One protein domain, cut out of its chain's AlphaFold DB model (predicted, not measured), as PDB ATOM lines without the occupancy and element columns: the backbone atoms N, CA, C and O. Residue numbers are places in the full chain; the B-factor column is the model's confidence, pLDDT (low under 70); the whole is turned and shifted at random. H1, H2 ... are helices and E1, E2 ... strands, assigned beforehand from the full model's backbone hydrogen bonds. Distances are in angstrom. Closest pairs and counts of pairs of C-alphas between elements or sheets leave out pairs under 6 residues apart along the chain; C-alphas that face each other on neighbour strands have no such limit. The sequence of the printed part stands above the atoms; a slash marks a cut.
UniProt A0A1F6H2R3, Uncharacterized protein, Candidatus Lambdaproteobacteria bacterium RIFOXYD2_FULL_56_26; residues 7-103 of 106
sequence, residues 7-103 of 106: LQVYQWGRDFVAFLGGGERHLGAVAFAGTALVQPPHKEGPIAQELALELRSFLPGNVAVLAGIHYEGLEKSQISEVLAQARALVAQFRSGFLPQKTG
ATOM      1  N   LEU A   7     135.881 170.353 153.297       96.75
ATOM      2  CA  LEU A   7     136.656 169.396 154.060       96.75
ATOM      3  C   LEU A   7     135.954 168.049 153.973       96.75
ATOM      4  O   LEU A   7     134.774 167.927 154.309       96.75
ATOM      5  N   GLN A   8     136.692 167.029 153.561       95.88
ATOM      6  CA  GLN A   8     136.216 165.653 153.573       95.88
ATOM      7  C   GLN A   8     137.154 164.814 154.420       95.88
ATOM      8  O   GLN A   8     138.337 164.730 154.106       95.88
ATOM      9  N   VAL A   9     136.631 164.185 155.470       95.50
ATOM     10  CA  VAL A   9     137.414 163.336 156.373       95.50
ATOM     11  C   VAL A   9     137.002 161.882 156.180       95.50
ATOM     12  O   VAL A   9     135.834 161.529 156.354       95.50
ATOM     13  N   TYR A  10     137.974 161.044 155.835       94.81
ATOM     14  CA  TYR A  10     137.819 159.609 155.643       94.81
ATOM     15  C   TYR A  10     138.543 158.854 156.752       94.81
ATOM     16  O   TYR A  10     139.706 159.137 157.043       94.81
ATOM     17  N   GLN A  11     137.876 157.865 157.342       92.50
ATOM     18  CA  GLN A  11     138.539 156.898 158.213       92.50
ATOM     19  C   GLN A  11     139.168 155.781 157.378       92.50
ATOM     20  O   GLN A  11     138.482 155.070 156.642       92.50
ATOM     21  N   TRP A  12     140.476 155.611 157.546       89.25
ATOM     22  CA  TRP A  12     141.297 154.576 156.934       89.25
ATOM     23  C   TRP A  12     141.768 153.593 158.011       89.25
ATOM     24  O   TRP A  12     142.830 153.737 158.622       89.25
ATOM     25  N   GLY A  13     140.936 152.592 158.301       90.50
ATOM     26  CA  GLY A  13     141.171 151.684 159.422       90.50
ATOM     27  C   GLY A  13     141.132 152.436 160.755       90.50
ATOM     28  O   GLY A  13     140.083 152.941 161.151       90.50
ATOM     29  N   ARG A  14     142.267 152.507 161.458       91.00
ATOM     30  CA  ARG A  14     142.381 153.263 162.719       91.00
ATOM     31  C   ARG A  14     142.769 154.731 162.525       91.00
ATOM     32  O   ARG A  14     142.669 155.498 163.475       91.00
ATOM     33  N   ASP A  15     143.266 155.079 161.342       93.94
ATOM     34  CA  ASP A  15     143.831 156.385 161.003       93.94
ATOM     35  C   ASP A  15     142.861 157.172 160.104       93.94
ATOM     36  O   ASP A  15     141.795 156.675 159.735       93.94
ATOM     37  N   PHE A  16     143.203 158.415 159.767       93.88
ATOM     38  CA  PHE A  16     142.323 159.336 159.051       93.88
ATOM     39  C   PHE A  16     143.058 160.084 157.940       93.88
ATOM     40  O   PHE A  16     144.213 160.487 158.091       93.88
ATOM     41  N   VAL A  17     142.350 160.315 156.837       95.44
ATOM     42  CA  VAL A  17     142.803 161.142 155.716       95.44
ATOM     43  C   VAL A  17     141.768 162.228 155.473       95.44
ATOM     44  O   VAL A  17     140.590 161.937 155.267       95.44
ATOM     45  N   ALA A  18     142.202 163.480 155.503       95.62
ATOM     46  CA  ALA A  18     141.369 164.636 155.242       95.62
ATOM     47  C   ALA A  18     141.793 165.325 153.942       95.62
ATOM     48  O   ALA A  18     142.977 165.544 153.704       95.62
ATOM     49  N   PHE A  19     140.814 165.694 153.123       96.38
ATOM     50  CA  PHE A  19     141.004 166.480 151.910       96.38
ATOM     51  C   PHE A  19     140.435 167.874 152.143       96.38
ATOM     52  O   PHE A  19     139.238 168.004 152.409       96.38
ATOM     53  N   LEU A  20     141.289 168.892 152.056       96.94
ATOM     54  CA  LEU A  20     140.918 170.302 152.064       96.94
ATOM     55  C   LEU A  20     141.017 170.843 150.634       96.94
ATOM     56  O   LEU A  20     142.105 170.877 150.058       96.94
ATOM     57  N   GLY A  21     139.892 171.279 150.073       96.12
ATOM     58  CA  GLY A  21     139.820 171.771 148.698       96.12
ATOM     59  C   GLY A  21     139.091 173.102 148.574       96.12
ATOM     60  O   GLY A  21     138.302 173.470 149.438       96.12
ATOM     61  N   GLY A  22     139.339 173.817 147.478       94.69
ATOM     62  CA  GLY A  22     138.583 175.002 147.069       94.69
ATOM     63  C   GLY A  22     139.026 175.484 145.688       94.69
ATOM     64  O   GLY A  22     140.207 175.390 145.359       94.69
ATOM     65  N   GLY A  23     138.087 175.975 144.878       92.88
ATOM     66  CA  GLY A  23     138.364 176.437 143.515       92.88
ATOM     67  C   GLY A  23     138.930 175.327 142.624       92.88
ATOM     68  O   GLY A  23     138.374 174.226 142.591       92.88
ATOM     69  N   GLU A  24     140.029 175.596 141.913       90.38
ATOM     70  CA  GLU A  24     140.752 174.566 141.151       90.38
ATOM     71  C   GLU A  24     141.578 173.685 142.102       90.38
ATOM     72  O   GLU A  24     142.719 173.979 142.477       90.38
ATOM     73  N   ARG A  25     140.955 172.585 142.531       90.62
ATOM     74  CA  ARG A  25     141.561 171.628 143.458       90.62
ATOM     75  C   ARG A  25     142.765 170.944 142.812       90.62
ATOM     76  O   ARG A  25     142.653 170.328 141.757       90.62
ATOM     77  N   HIS A  26     143.884 170.975 143.516       90.75
ATOM     78  CA  HIS A  26     145.113 170.267 143.171       90.75
ATOM     79  C   HIS A  26     145.762 169.730 144.455       90.75
ATOM     80  O   HIS A  26     145.221 169.910 145.544       90.75
ATOM     81  N   LEU A  27     146.895 169.033 144.364       91.69
ATOM     82  CA  LEU A  27     147.644 168.601 145.547       91.69
ATOM     83  C   LEU A  27     148.813 169.558 145.796       91.69
ATOM     84  O   LEU A  27     149.904 169.343 145.278       91.69
ATOM     85  N   GLY A  28     148.576 170.627 146.560       90.94
ATOM     86  CA  GLY A  28     149.595 171.640 146.864       90.94
ATOM     87  C   GLY A  28     150.453 171.300 148.089       90.94
ATOM     88  O   GLY A  28     151.655 171.575 148.123       90.94
ATOM     89  N   ALA A  29     149.855 170.660 149.096       94.94
ATOM     90  CA  ALA A  29     150.548 170.227 150.304       94.94
ATOM     91  C   ALA A  29     149.957 168.943 150.901       94.94
ATOM     92  O   ALA A  29     148.761 168.671 150.790       94.94
ATOM     93  N   VAL A  30     150.805 168.190 151.601       95.69
ATOM     94  CA  VAL A  30     150.421 167.050 152.438       95.69
ATOM     95  C   VAL A  30     151.014 167.242 153.823       95.69
ATOM     96  O   VAL A  30     152.221 167.415 153.949       95.69
ATOM     97  N   ALA A  31     150.202 167.170 154.872       95.88
ATOM     98  CA  ALA A  31     150.675 167.202 156.250       95.88
ATOM     99  C   ALA A  31     150.329 165.919 157.000       95.88
ATOM    100  O   ALA A  31     149.198 165.455 156.935       95.88
ATOM    101  N   PHE A  32     151.288 165.371 157.745       93.38
ATOM    102  CA  PHE A  32     151.126 164.196 158.598       93.38
ATOM    103  C   PHE A  32     151.756 164.457 159.965       93.38
ATOM    104  O   PHE A  32     152.893 164.919 160.042       93.38
ATOM    105  N   ALA A  33     151.023 164.171 161.046       77.50
ATOM    106  CA  ALA A  33     151.492 164.380 162.424       77.50
ATOM    107  C   ALA A  33     152.063 165.797 162.679       77.50
ATOM    108  O   ALA A  33     153.021 165.972 163.427       77.50
ATOM    109  N   GLY A  34     151.501 166.814 162.016       68.62
ATOM    110  CA  GLY A  34     151.984 168.192 162.108       68.62
ATOM    111  C   GLY A  34     153.298 168.479 161.377       68.62
ATOM    112  O   GLY A  34     153.858 169.547 161.581       68.62
ATOM    113  N   THR A  35     153.795 167.582 160.524       79.81
ATOM    114  CA  THR A  35     154.878 167.861 159.564       79.81
ATOM    115  C   THR A  35     154.286 167.959 158.163       79.81
ATOM    116  O   THR A  35     153.578 167.046 157.745       79.81
ATOM    117  N   ALA A  36     154.566 169.042 157.434       82.19
ATOM    118  CA  ALA A  36     154.069 169.248 156.074       82.19
ATOM    119  C   ALA A  36     155.163 169.065 155.013       82.19
ATOM    120  O   ALA A  36     156.246 169.635 155.112       82.19
ATOM    121  N   LEU A  37     154.837 168.303 153.972       84.75
ATOM    122  CA  LEU A  37     155.514 168.293 152.684       84.75
ATOM    123  C   LEU A  37     154.748 169.227 151.749       84.75
ATOM    124  O   LEU A  37     153.546 169.061 151.532       84.75
ATOM    125  N   VAL A  38     155.441 170.219 151.204       83.94
ATOM    126  CA  VAL A  38     154.859 171.231 150.318       83.94
ATOM    127  C   VAL A  38     155.570 171.138 148.985       83.94
ATOM    128  O   VAL A  38     156.800 171.164 148.949       83.94
ATOM    129  N   GLN A  39     154.816 171.041 147.896       79.44
ATOM    130  CA  GLN A  39     155.398 171.143 146.566       79.44
ATOM    131  C   GLN A  39     155.554 172.639 146.232       79.44
ATOM    132  O   GLN A  39     154.576 173.375 146.259       79.44
ATOM    133  N   PRO A  40     156.750 173.163 145.929       74.62
ATOM    134  CA  PRO A  40     156.856 174.539 145.449       74.62
ATOM    135  C   PRO A  40     156.107 174.705 144.110       74.62
ATOM    136  O   PRO A  40     156.179 173.796 143.280       74.62
ATOM    137  N   PRO A  41     155.419 175.836 143.853       80.94
ATOM    138  CA  PRO A  41     155.370 177.078 144.634       80.94
ATOM    139  C   PRO A  41     154.154 177.191 145.584       80.94
ATOM    140  O   PRO A  41     153.771 178.304 145.956       80.94
ATOM    141  N   HIS A  42     153.526 176.072 145.944       87.12
ATOM    142  CA  HIS A  42     152.279 176.026 146.709       87.12
ATOM    143  C   HIS A  42     152.431 176.608 148.126       87.12
ATOM    144  O   HIS A  42     153.519 176.643 148.706       87.12
ATOM    145  N   LYS A  43     151.327 177.118 148.681       86.88
ATOM    146  CA  LYS A  43     151.291 177.890 149.942       86.88
ATOM    147  C   LYS A  43     150.411 177.247 151.013       86.88
ATOM    148  O   LYS A  43     150.240 177.808 152.090       86.88
ATOM    149  N   GLU A  44     149.876 176.067 150.737       90.50
ATOM    150  CA  GLU A  44     148.926 175.344 151.577       90.50
ATOM    151  C   GLU A  44     149.593 174.613 152.749       90.50
ATOM    152  O   GLU A  44     148.901 174.128 153.640       90.50
ATOM    153  N   GLY A  45     150.927 174.560 152.795       91.00
ATOM    154  CA  GLY A  45     151.686 173.887 153.852       91.00
ATOM    155  C   GLY A  45     151.273 174.272 155.275       91.00
ATOM    156  O   GLY A  45     150.891 173.382 156.036       91.00
ATOM    157  N   PRO A  46     151.297 175.569 155.640       94.38
ATOM    158  CA  PRO A  46     150.927 176.009 156.982       94.38
ATOM    159  C   PRO A  46     149.503 175.611 157.385       94.38
ATOM    160  O   PRO A  46     149.308 175.114 158.492       94.38
ATOM    161  N   ILE A  47     148.513 175.770 156.496       95.50
ATOM    162  CA  ILE A  47     147.127 175.402 156.821       95.50
ATOM    163  C   ILE A  47     146.956 173.882 156.886       95.50
ATOM    164  O   ILE A  47     146.307 173.390 157.802       95.50
ATOM    165  N   ALA A  48     147.592 173.115 155.993       96.31
ATOM    166  CA  ALA A  48     147.572 171.655 156.055       96.31
ATOM    167  C   ALA A  48     148.148 171.145 157.385       96.31
ATOM    168  O   ALA A  48     147.555 170.282 158.031       96.31
ATOM    169  N   GLN A  49     149.275 171.719 157.821       95.94
ATOM    170  CA  GLN A  49     149.915 171.406 159.098       95.94
ATOM    171  C   GLN A  49     149.008 171.721 160.290       95.94
ATOM    172  O   GLN A  49     148.841 170.876 161.172       95.94
ATOM    173  N   GLU A  50     148.423 172.918 160.306       96.06
ATOM    174  CA  GLU A  50     147.522 173.373 161.364       96.06
ATOM    175  C   GLU A  50     146.313 172.440 161.502       96.06
ATOM    176  O   GLU A  50     146.047 171.927 162.589       96.06
ATOM    177  N   LEU A  51     145.618 172.148 160.396       96.31
ATOM    178  CA  LEU A  51     144.440 171.282 160.436       96.31
ATOM    179  C   LEU A  51     144.798 169.837 160.808       96.31
ATOM    180  O   LEU A  51     144.013 169.183 161.490       96.31
ATOM    181  N   ALA A  52     145.973 169.336 160.406       96.50
ATOM    182  CA  ALA A  52     146.419 167.992 160.777       96.50
ATOM    183  C   ALA A  52     146.622 167.866 162.293       96.50
ATOM    184  O   ALA A  52     146.234 166.854 162.880       96.50
ATOM    185  N   LEU A  53     147.195 168.894 162.928       96.06
ATOM    186  CA  LEU A  53     147.352 168.956 164.383       96.06
ATOM    187  C   LEU A  53     146.000 169.070 165.094       96.06
ATOM    188  O   LEU A  53     145.752 168.326 166.043       96.06
ATOM    189  N   GLU A  54     145.114 169.945 164.613       96.19
ATOM    190  CA  GLU A  54     143.794 170.141 165.220       96.19
ATOM    191  C   GLU A  54     142.946 168.865 165.135       96.19
ATOM    192  O   GLU A  54     142.454 168.391 166.156       96.19
ATOM    193  N   LEU A  55     142.834 168.242 163.956       95.81
ATOM    194  CA  LEU A  55     142.115 166.973 163.778       95.81
ATOM    195  C   LEU A  55     142.699 165.861 164.662       95.81
ATOM    196  O   LEU A  55     141.958 165.094 165.277       95.81
ATOM    197  N   ARG A  56     144.032 165.781 164.773       95.31
ATOM    198  CA  ARG A  56     144.704 164.788 165.620       95.31
ATOM    199  C   ARG A  56     144.397 164.972 167.108       95.31
ATOM    200  O   ARG A  56     144.445 163.988 167.844       95.31
ATOM    201  N   SER A  57     144.074 166.190 167.547       95.38
ATOM    202  CA  SER A  57     143.785 166.484 168.957       95.38
ATOM    203  C   SER A  57     142.521 165.791 169.480       95.38
ATOM    204  O   SER A  57     142.400 165.578 170.687       95.38
ATOM    205  N   PHE A  58     141.595 165.410 168.593       95.19
ATOM    206  CA  PHE A  58     140.335 164.763 168.970       95.19
ATOM    207  C   PHE A  58     140.023 163.469 168.206       95.19
ATOM    208  O   PHE A  58     139.089 162.763 168.583       95.19
ATOM    209  N   LEU A  59     140.793 163.114 167.172       93.62
ATOM    210  CA  LEU A  59     140.692 161.815 166.502       93.62
ATOM    211  C   LEU A  59     141.649 160.783 167.125       93.62
ATOM    212  O   LEU A  59     142.802 161.106 167.431       93.62
ATOM    213  N   PRO A  60     141.223 159.515 167.286       92.38
ATOM    214  CA  PRO A  60     141.997 158.509 168.019       92.38
ATOM    215  C   PRO A  60     143.267 158.031 167.290       92.38
ATOM    216  O   PRO A  60     144.188 157.541 167.944       92.38
ATOM    217  N   GLY A  61     143.347 158.187 165.965       91.31
ATOM    218  CA  GLY A  61     144.454 157.709 165.128       91.31
ATOM    219  C   GLY A  61     145.337 158.808 164.552       91.31
ATOM    220  O   GLY A  61     145.200 159.985 164.881       91.31
ATOM    221  N   ASN A  62     146.252 158.421 163.665       94.69
ATOM    222  CA  ASN A  62     147.040 159.375 162.891       94.69
ATOM    223  C   ASN A  62     146.154 160.114 161.885       94.69
ATOM    224  O   ASN A  62     145.143 159.584 161.430       94.69
ATOM    225  N   VAL A  63     146.565 161.327 161.518       95.19
ATOM    226  CA  VAL A  63     145.846 162.168 160.558       95.19
ATOM    227  C   VAL A  63     146.811 162.642 159.478       95.19
ATOM    228  O   VAL A  63     147.873 163.187 159.793       95.19
ATOM    229  N   ALA A  64     146.416 162.450 158.220       96.38
ATOM    230  CA  ALA A  64     147.001 163.116 157.065       96.38
ATOM    231  C   ALA A  64     146.019 164.157 156.502       96.38
ATOM    232  O   ALA A  64     144.841 163.850 156.339       96.38
ATOM    233  N   VAL A  65     146.490 165.362 156.179       97.00
ATOM    234  CA  VAL A  65     145.713 166.400 155.482       97.00
ATOM    235  C   VAL A  65     146.340 166.654 154.121       97.00
ATOM    236  O   VAL A  65     147.500 167.052 154.043       97.00
ATOM    237  N   LEU A  66     145.571 166.442 153.060       96.31
ATOM    238  CA  LEU A  66     145.916 166.795 151.690       96.31
ATOM    239  C   LEU A  66     145.189 168.096 151.361       96.31
ATOM    240  O   LEU A  66     143.964 168.153 151.459       96.31
ATOM    241  N   ALA A  67     145.934 169.135 151.004       96.31
ATOM    242  CA  ALA A  67     145.388 170.461 150.764       96.31
ATOM    243  C   ALA A  67     145.759 170.978 149.373       96.31
ATOM    244  O   ALA A  67     146.922 170.920 148.969       96.31
ATOM    245  N   GLY A  68     144.776 171.549 148.685       95.44
ATOM    246  CA  GLY A  68     145.016 172.412 147.535       95.44
ATOM    247  C   GLY A  68     143.821 173.300 147.261       95.44
ATOM    248  O   GLY A  68     142.700 172.831 147.042       95.44
ATOM    249  N   ILE A  69     144.080 174.600 147.323       94.31
ATOM    250  CA  ILE A  69     143.069 175.640 147.192       94.31
ATOM    251  C   ILE A  69     143.601 176.646 146.183       94.31
ATOM    252  O   ILE A  69     144.564 177.354 146.472       94.31
ATOM    253  N   HIS A  70     142.955 176.749 145.023       92.19
ATOM    254  CA  HIS A  70     143.359 177.708 143.996       92.19
ATOM    255  C   HIS A  70     142.209 178.611 143.586       92.19
ATOM    256  O   HIS A  70     141.184 178.153 143.081       92.19
ATOM    257  N   TYR A  71     142.415 179.907 143.776       92.31
ATOM    258  CA  TYR A  71     141.522 180.965 143.336       92.31
ATOM    259  C   TYR A  71     142.364 182.087 142.739       92.31
ATOM    260  O   TYR A  71     143.327 182.549 143.357       92.31
ATOM    261  N   GLU A  72     141.988 182.539 141.548       90.38
ATOM    262  CA  GLU A  72     142.700 183.606 140.852       90.38
ATOM    263  C   GLU A  72     142.492 184.963 141.530       90.38
ATOM    264  O   GLU A  72     141.375 185.333 141.893       90.38
ATOM    265  N   GLY A  73     143.580 185.723 141.668       89.62
ATOM    266  CA  GLY A  73     143.523 187.135 142.055       89.62
ATOM    267  C   GLY A  73     143.023 187.428 143.474       89.62
ATOM    268  O   GLY A  73     142.555 188.540 143.707       89.62
ATOM    269  N   LEU A  74     143.113 186.480 144.418       91.25
ATOM    270  CA  LEU A  74     142.681 186.741 145.794       91.25
ATOM    271  C   LEU A  74     143.507 187.844 146.470       91.25
ATOM    272  O   LEU A  74     144.739 187.798 146.537       91.25
ATOM    273  N   GLU A  75     142.801 188.787 147.085       93.38
ATOM    274  CA  GLU A  75     143.365 189.745 148.027       93.38
ATOM    275  C   GLU A  75     143.699 189.081 149.375       93.38
ATOM    276  O   GLU A  75     143.167 188.034 149.745       93.38
ATOM    277  N   LYS A  76     144.552 189.723 150.181       93.00
ATOM    278  CA  LYS A  76     144.960 189.199 151.501       93.00
ATOM    279  C   LYS A  76     143.786 188.974 152.464       93.00
ATOM    280  O   LYS A  76     143.805 188.012 153.235       93.00
ATOM    281  N   SER A  77     142.789 189.856 152.438       93.50
ATOM    282  CA  SER A  77     141.548 189.721 153.215       93.50
ATOM    283  C   SER A  77     140.796 188.450 152.818       93.50
ATOM    284  O   SER A  77     140.446 187.649 153.679       93.50
ATOM    285  N   GLN A  78     140.662 188.203 151.518       94.81
ATOM    286  CA  GLN A  78     139.971 187.037 150.967       94.81
ATOM    287  C   GLN A  78     140.733 185.733 151.237       94.81
ATOM    288  O   GLN A  78     140.124 184.727 151.590       94.81
ATOM    289  N   ILE A  79     142.069 185.748 151.164       94.25
ATOM    290  CA  ILE A  79     142.900 184.622 151.624       94.25
ATOM    291  C   ILE A  79     142.607 184.332 153.102       94.25
ATOM    292  O   ILE A  79     142.425 183.179 153.487       94.25
ATOM    293  N   SER A  80     142.523 185.370 153.935       94.38
ATOM    294  CA  SER A  80     142.245 185.206 155.366       94.38
ATOM    295  C   SER A  80     140.856 184.610 155.614       94.38
ATOM    296  O   SER A  80     140.716 183.738 156.472       94.38
ATOM    297  N   GLU A  81     139.849 185.011 154.836       95.06
ATOM    298  CA  GLU A  81     138.502 184.430 154.872       95.06
ATOM    299  C   GLU A  81     138.500 182.951 154.470       95.06
ATOM    300  O   GLU A  81     137.899 182.131 155.161       95.06
ATOM    301  N   VAL A  82     139.205 182.586 153.395       95.75
ATOM    302  CA  VAL A  82     139.362 181.191 152.950       95.75
ATOM    303  C   VAL A  82     140.003 180.335 154.047       95.75
ATOM    304  O   VAL A  82     139.507 179.255 154.371       95.75
ATOM    305  N   LEU A  83     141.067 180.832 154.684       96.50
ATOM    306  CA  LEU A  83     141.726 180.131 155.789       96.50
ATOM    307  C   LEU A  83     140.833 180.036 157.037       96.50
ATOM    308  O   LEU A  83     140.852 179.025 157.737       96.50
ATOM    309  N   ALA A  84     140.034 181.065 157.331       96.88
ATOM    310  CA  ALA A  84     139.067 181.030 158.427       96.88
ATOM    311  C   ALA A  84     137.957 179.996 158.176       96.88
ATOM    312  O   ALA A  84     137.610 179.243 159.086       96.88
ATOM    313  N   GLN A  85     137.453 179.900 156.941       96.81
ATOM    314  CA  GLN A  85     136.498 178.862 156.548       96.81
ATOM    315  C   GLN A  85     137.092 177.457 156.721       96.81
ATOM    316  O   GLN A  85     136.434 176.590 157.290       96.81
ATOM    317  N   ALA A  86     138.348 177.238 156.317       97.19
ATOM    318  CA  ALA A  86     139.023 175.948 156.476       97.19
ATOM    319  C   ALA A  86     139.082 175.494 157.949       97.19
ATOM    320  O   ALA A  86     138.774 174.345 158.267       97.19
ATOM    321  N   ARG A  87     139.396 176.416 158.869       97.81
ATOM    322  CA  ARG A  87     139.372 176.157 160.321       97.81
ATOM    323  C   ARG A  87     137.961 175.875 160.832       97.81
ATOM    324  O   ARG A  87     137.758 174.949 161.616       97.81
ATOM    325  N   ALA A  88     136.979 176.646 160.368       97.38
ATOM    326  CA  ALA A  88     135.583 176.462 160.751       97.38
ATOM    327  C   ALA A  88     135.051 175.079 160.341       97.38
ATOM    328  O   ALA A  88     134.289 174.480 161.095       97.38
ATOM    329  N   LEU A  89     135.484 174.535 159.199       98.00
ATOM    330  CA  LEU A  89     135.115 173.183 158.772       98.00
ATOM    331  C   LEU A  89     135.642 172.106 159.731       98.00
ATOM    332  O   LEU A  89     134.915 171.167 160.038       98.00
ATOM    333  N   VAL A  90     136.857 172.248 160.272       97.12
ATOM    334  CA  VAL A  90     137.356 171.313 161.300       97.12
ATOM    335  C   VAL A  90     136.527 171.410 162.584       97.12
ATOM    336  O   VAL A  90     136.167 170.381 163.158       97.12
ATOM    337  N   ALA A  91     136.139 172.620 162.999       97.00
ATOM    338  CA  ALA A  91     135.246 172.803 164.143       97.00
ATOM    339  C   ALA A  91     133.853 172.184 163.908       97.00
ATOM    340  O   ALA A  91     133.299 171.546 164.802       97.00
ATOM    341  N   GLN A  92     133.304 172.317 162.697       96.88
ATOM    342  CA  GLN A  92     132.037 171.693 162.301       96.88
ATOM    343  C   GLN A  92     132.129 170.165 162.229       96.88
ATOM    344  O   GLN A  92     131.193 169.464 162.605       96.88
ATOM    345  N   PHE A  93     133.254 169.625 161.767       96.50
ATOM    346  CA  PHE A  93     133.509 168.189 161.812       96.50
ATOM    347  C   PHE A  93     133.554 167.684 163.258       96.50
ATOM    348  O   PHE A  93     132.881 166.715 163.598       96.50
ATOM    349  N   ARG A  94     134.254 168.401 164.145       95.38
ATOM    350  CA  ARG A  94     134.317 168.081 165.577       95.38
ATOM    351  C   ARG A  94     132.945 168.106 166.256       95.38
ATOM    352  O   ARG A  94     132.699 167.290 167.139       95.38
ATOM    353  N   SER A  95     132.059 169.023 165.867       94.44
ATOM    354  CA  SER A  95     130.693 169.095 166.406       94.44
ATOM    355  C   SER A  95     129.733 168.056 165.811       94.44
ATOM    356  O   SER A  95     128.578 167.995 166.229       94.44
ATOM    357  N   GLY A  96     130.185 167.247 164.846       90.06
ATOM    358  CA  GLY A  96     129.366 166.257 164.146       90.06
ATOM    359  C   GLY A  96     128.475 166.837 163.044       90.06
ATOM    360  O   GLY A  96     127.659 166.112 162.482       90.06
ATOM    361  N   PHE A  97     128.617 168.127 162.713       81.31
ATOM    362  CA  PHE A  97     127.873 168.764 161.624       81.31
ATOM    363  C   PHE A  97     128.369 168.315 160.242       81.31
ATOM    364  O   PHE A  97     127.570 168.144 159.324       81.31
ATOM    365  N   LEU A  98     129.680 168.088 160.096       81.88
ATOM    366  CA  LEU A  98     130.234 167.418 158.920       81.88
ATOM    367  C   LEU A  98     130.428 165.932 159.230       81.88
ATOM    368  O   LEU A  98     131.122 165.604 160.195       81.88
ATOM    369  N   PRO A  99     129.852 165.022 158.428       83.00
ATOM    370  CA  PRO A  99     129.981 163.603 158.686       83.00
ATOM    371  C   PRO A  99     131.386 163.114 158.336       83.00
ATOM    372  O   PRO A  99     131.982 163.497 157.326       83.00
ATOM    373  N   GLN A 100     131.876 162.181 159.143       84.38
ATOM    374  CA  GLN A 100     132.979 161.322 158.751       84.38
ATOM    375  C   GLN A 100     132.500 160.339 157.681       84.38
ATOM    376  O   GLN A 100     131.427 159.747 157.804       84.38
ATOM    377  N   LYS A 101     133.318 160.124 156.652       87.75
ATOM    378  CA  LYS A 101     133.086 159.089 155.644       87.75
ATOM    379  C   LYS A 101     133.878 157.826 155.983       87.75
ATOM    380  O   LYS A 101     134.981 157.889 156.532       87.75
ATOM    381  N   THR A 102     133.316 156.670 155.651       76.25
ATOM    382  CA  THR A 102     133.988 155.369 155.725       76.25
ATOM    383  C   THR A 102     134.253 154.850 154.312       76.25
ATOM    384  O   THR A 102     133.444 155.062 153.411       76.25
ATOM    385  N   GLY A 103     135.393 154.184 154.112       63.59
ATOM    386  CA  GLY A 103     135.804 153.650 152.807       63.59
ATOM    387  C   GLY A 103     136.811 154.534 152.064       63.59
ATOM    388  O   GLY A 103     137.054 155.680 152.439       63.59
TER     389      GLY A 103
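AT A GLANCE: This is residues 7 to 103 of the 106 residues of an uncharacterized protein of Candidatus Lambdaproteobacteria bacterium RIFOXYD2_FULL_56_26 (UniProt A0A1F6H2R3). A twisted five-stranded sheet forms a wall with two helices, H1 and H2, side by side over one face and its other face bare. H1 covers E5 and E3 and H2 covers E1 and E2, while residues 101 to 102 near the end of the printed part pair along the edge strand E1. The printed part has 97 residues, with two named helices and five named strands in the order E1, E2, E3, E4, H1, E5, H2; the mixed sheet has the order E1, E2, E5, E3, E4. The class is mixed, helices and strands, and the whole is compact, with a radius of gyration of the C-alphas of 12.8 A and spans of 39 by 27 by 22 A.

HOW THE PARTS SIT: E1, residues 7 to 12, and E2, residues 15 to 23, form an antiparallel hairpin, with N 10 and O 17 at 2.8 A. E3, residues 29 to 32, and E4, residues 35 to 38, form another hairpin, with N 32 and O 35 at 2.8 A. E5, residues 63 to 70, is parallel to E2, with N 66 and O 18 at 2.8 A, and antiparallel to E3, with N 31 and O 65 at 2.8 A. The sheet is twisted, with C-alphas up to 4.0 A off its best plane. H1, residues 45 to 58, is on the sheet at a height of 7.7 A, over E5 and E3; its closest C-alphas to E3 are those of Gln 49 and Ala 31, 5.1 A apart. E4, H1 and E5 form a split strand-helix-strand unit, two strands running the same way with E3 between them in the sheet; its crossover is left-handed. H2, residues 76 to 94, is on the same face at a height of 10.2 A, over E1 and E2, and the two helices make two layers with the sheet. H1 and H2 touch at a shallow tilt of 20 degrees, running the same way, with the C-alphas of Leu 55 and Val 90 closest at 6.9 A. Every O i to N i+4 pair is within hydrogen-bond range in H2, and 9 of 10 in H1.

IN THESE COORDINATES: E1 begins at C-alpha 7, (136.656, 169.396, 154.060), and is 15.8 A long. E2 measures 27.2 A, E3 10.3 A and E4 9.8 A. H1 measures 21.0 A from C-alpha 45 at (151.686, 173.887, 153.852), and E5 22.8 A. H2 measures 27.5 A and ends at C-alpha 94, (134.317, 168.081, 165.577).

THE WHOLE: The two C-alphas farthest apart are those of Gly 13 and Glu 75, at 39.8 A. The printed part has no cut; the link from E4 to H1 is short, the other links are tight, and no link is long. Mean pLDDT of the printed part is 91.8, and residues 34 and 103 are under 70.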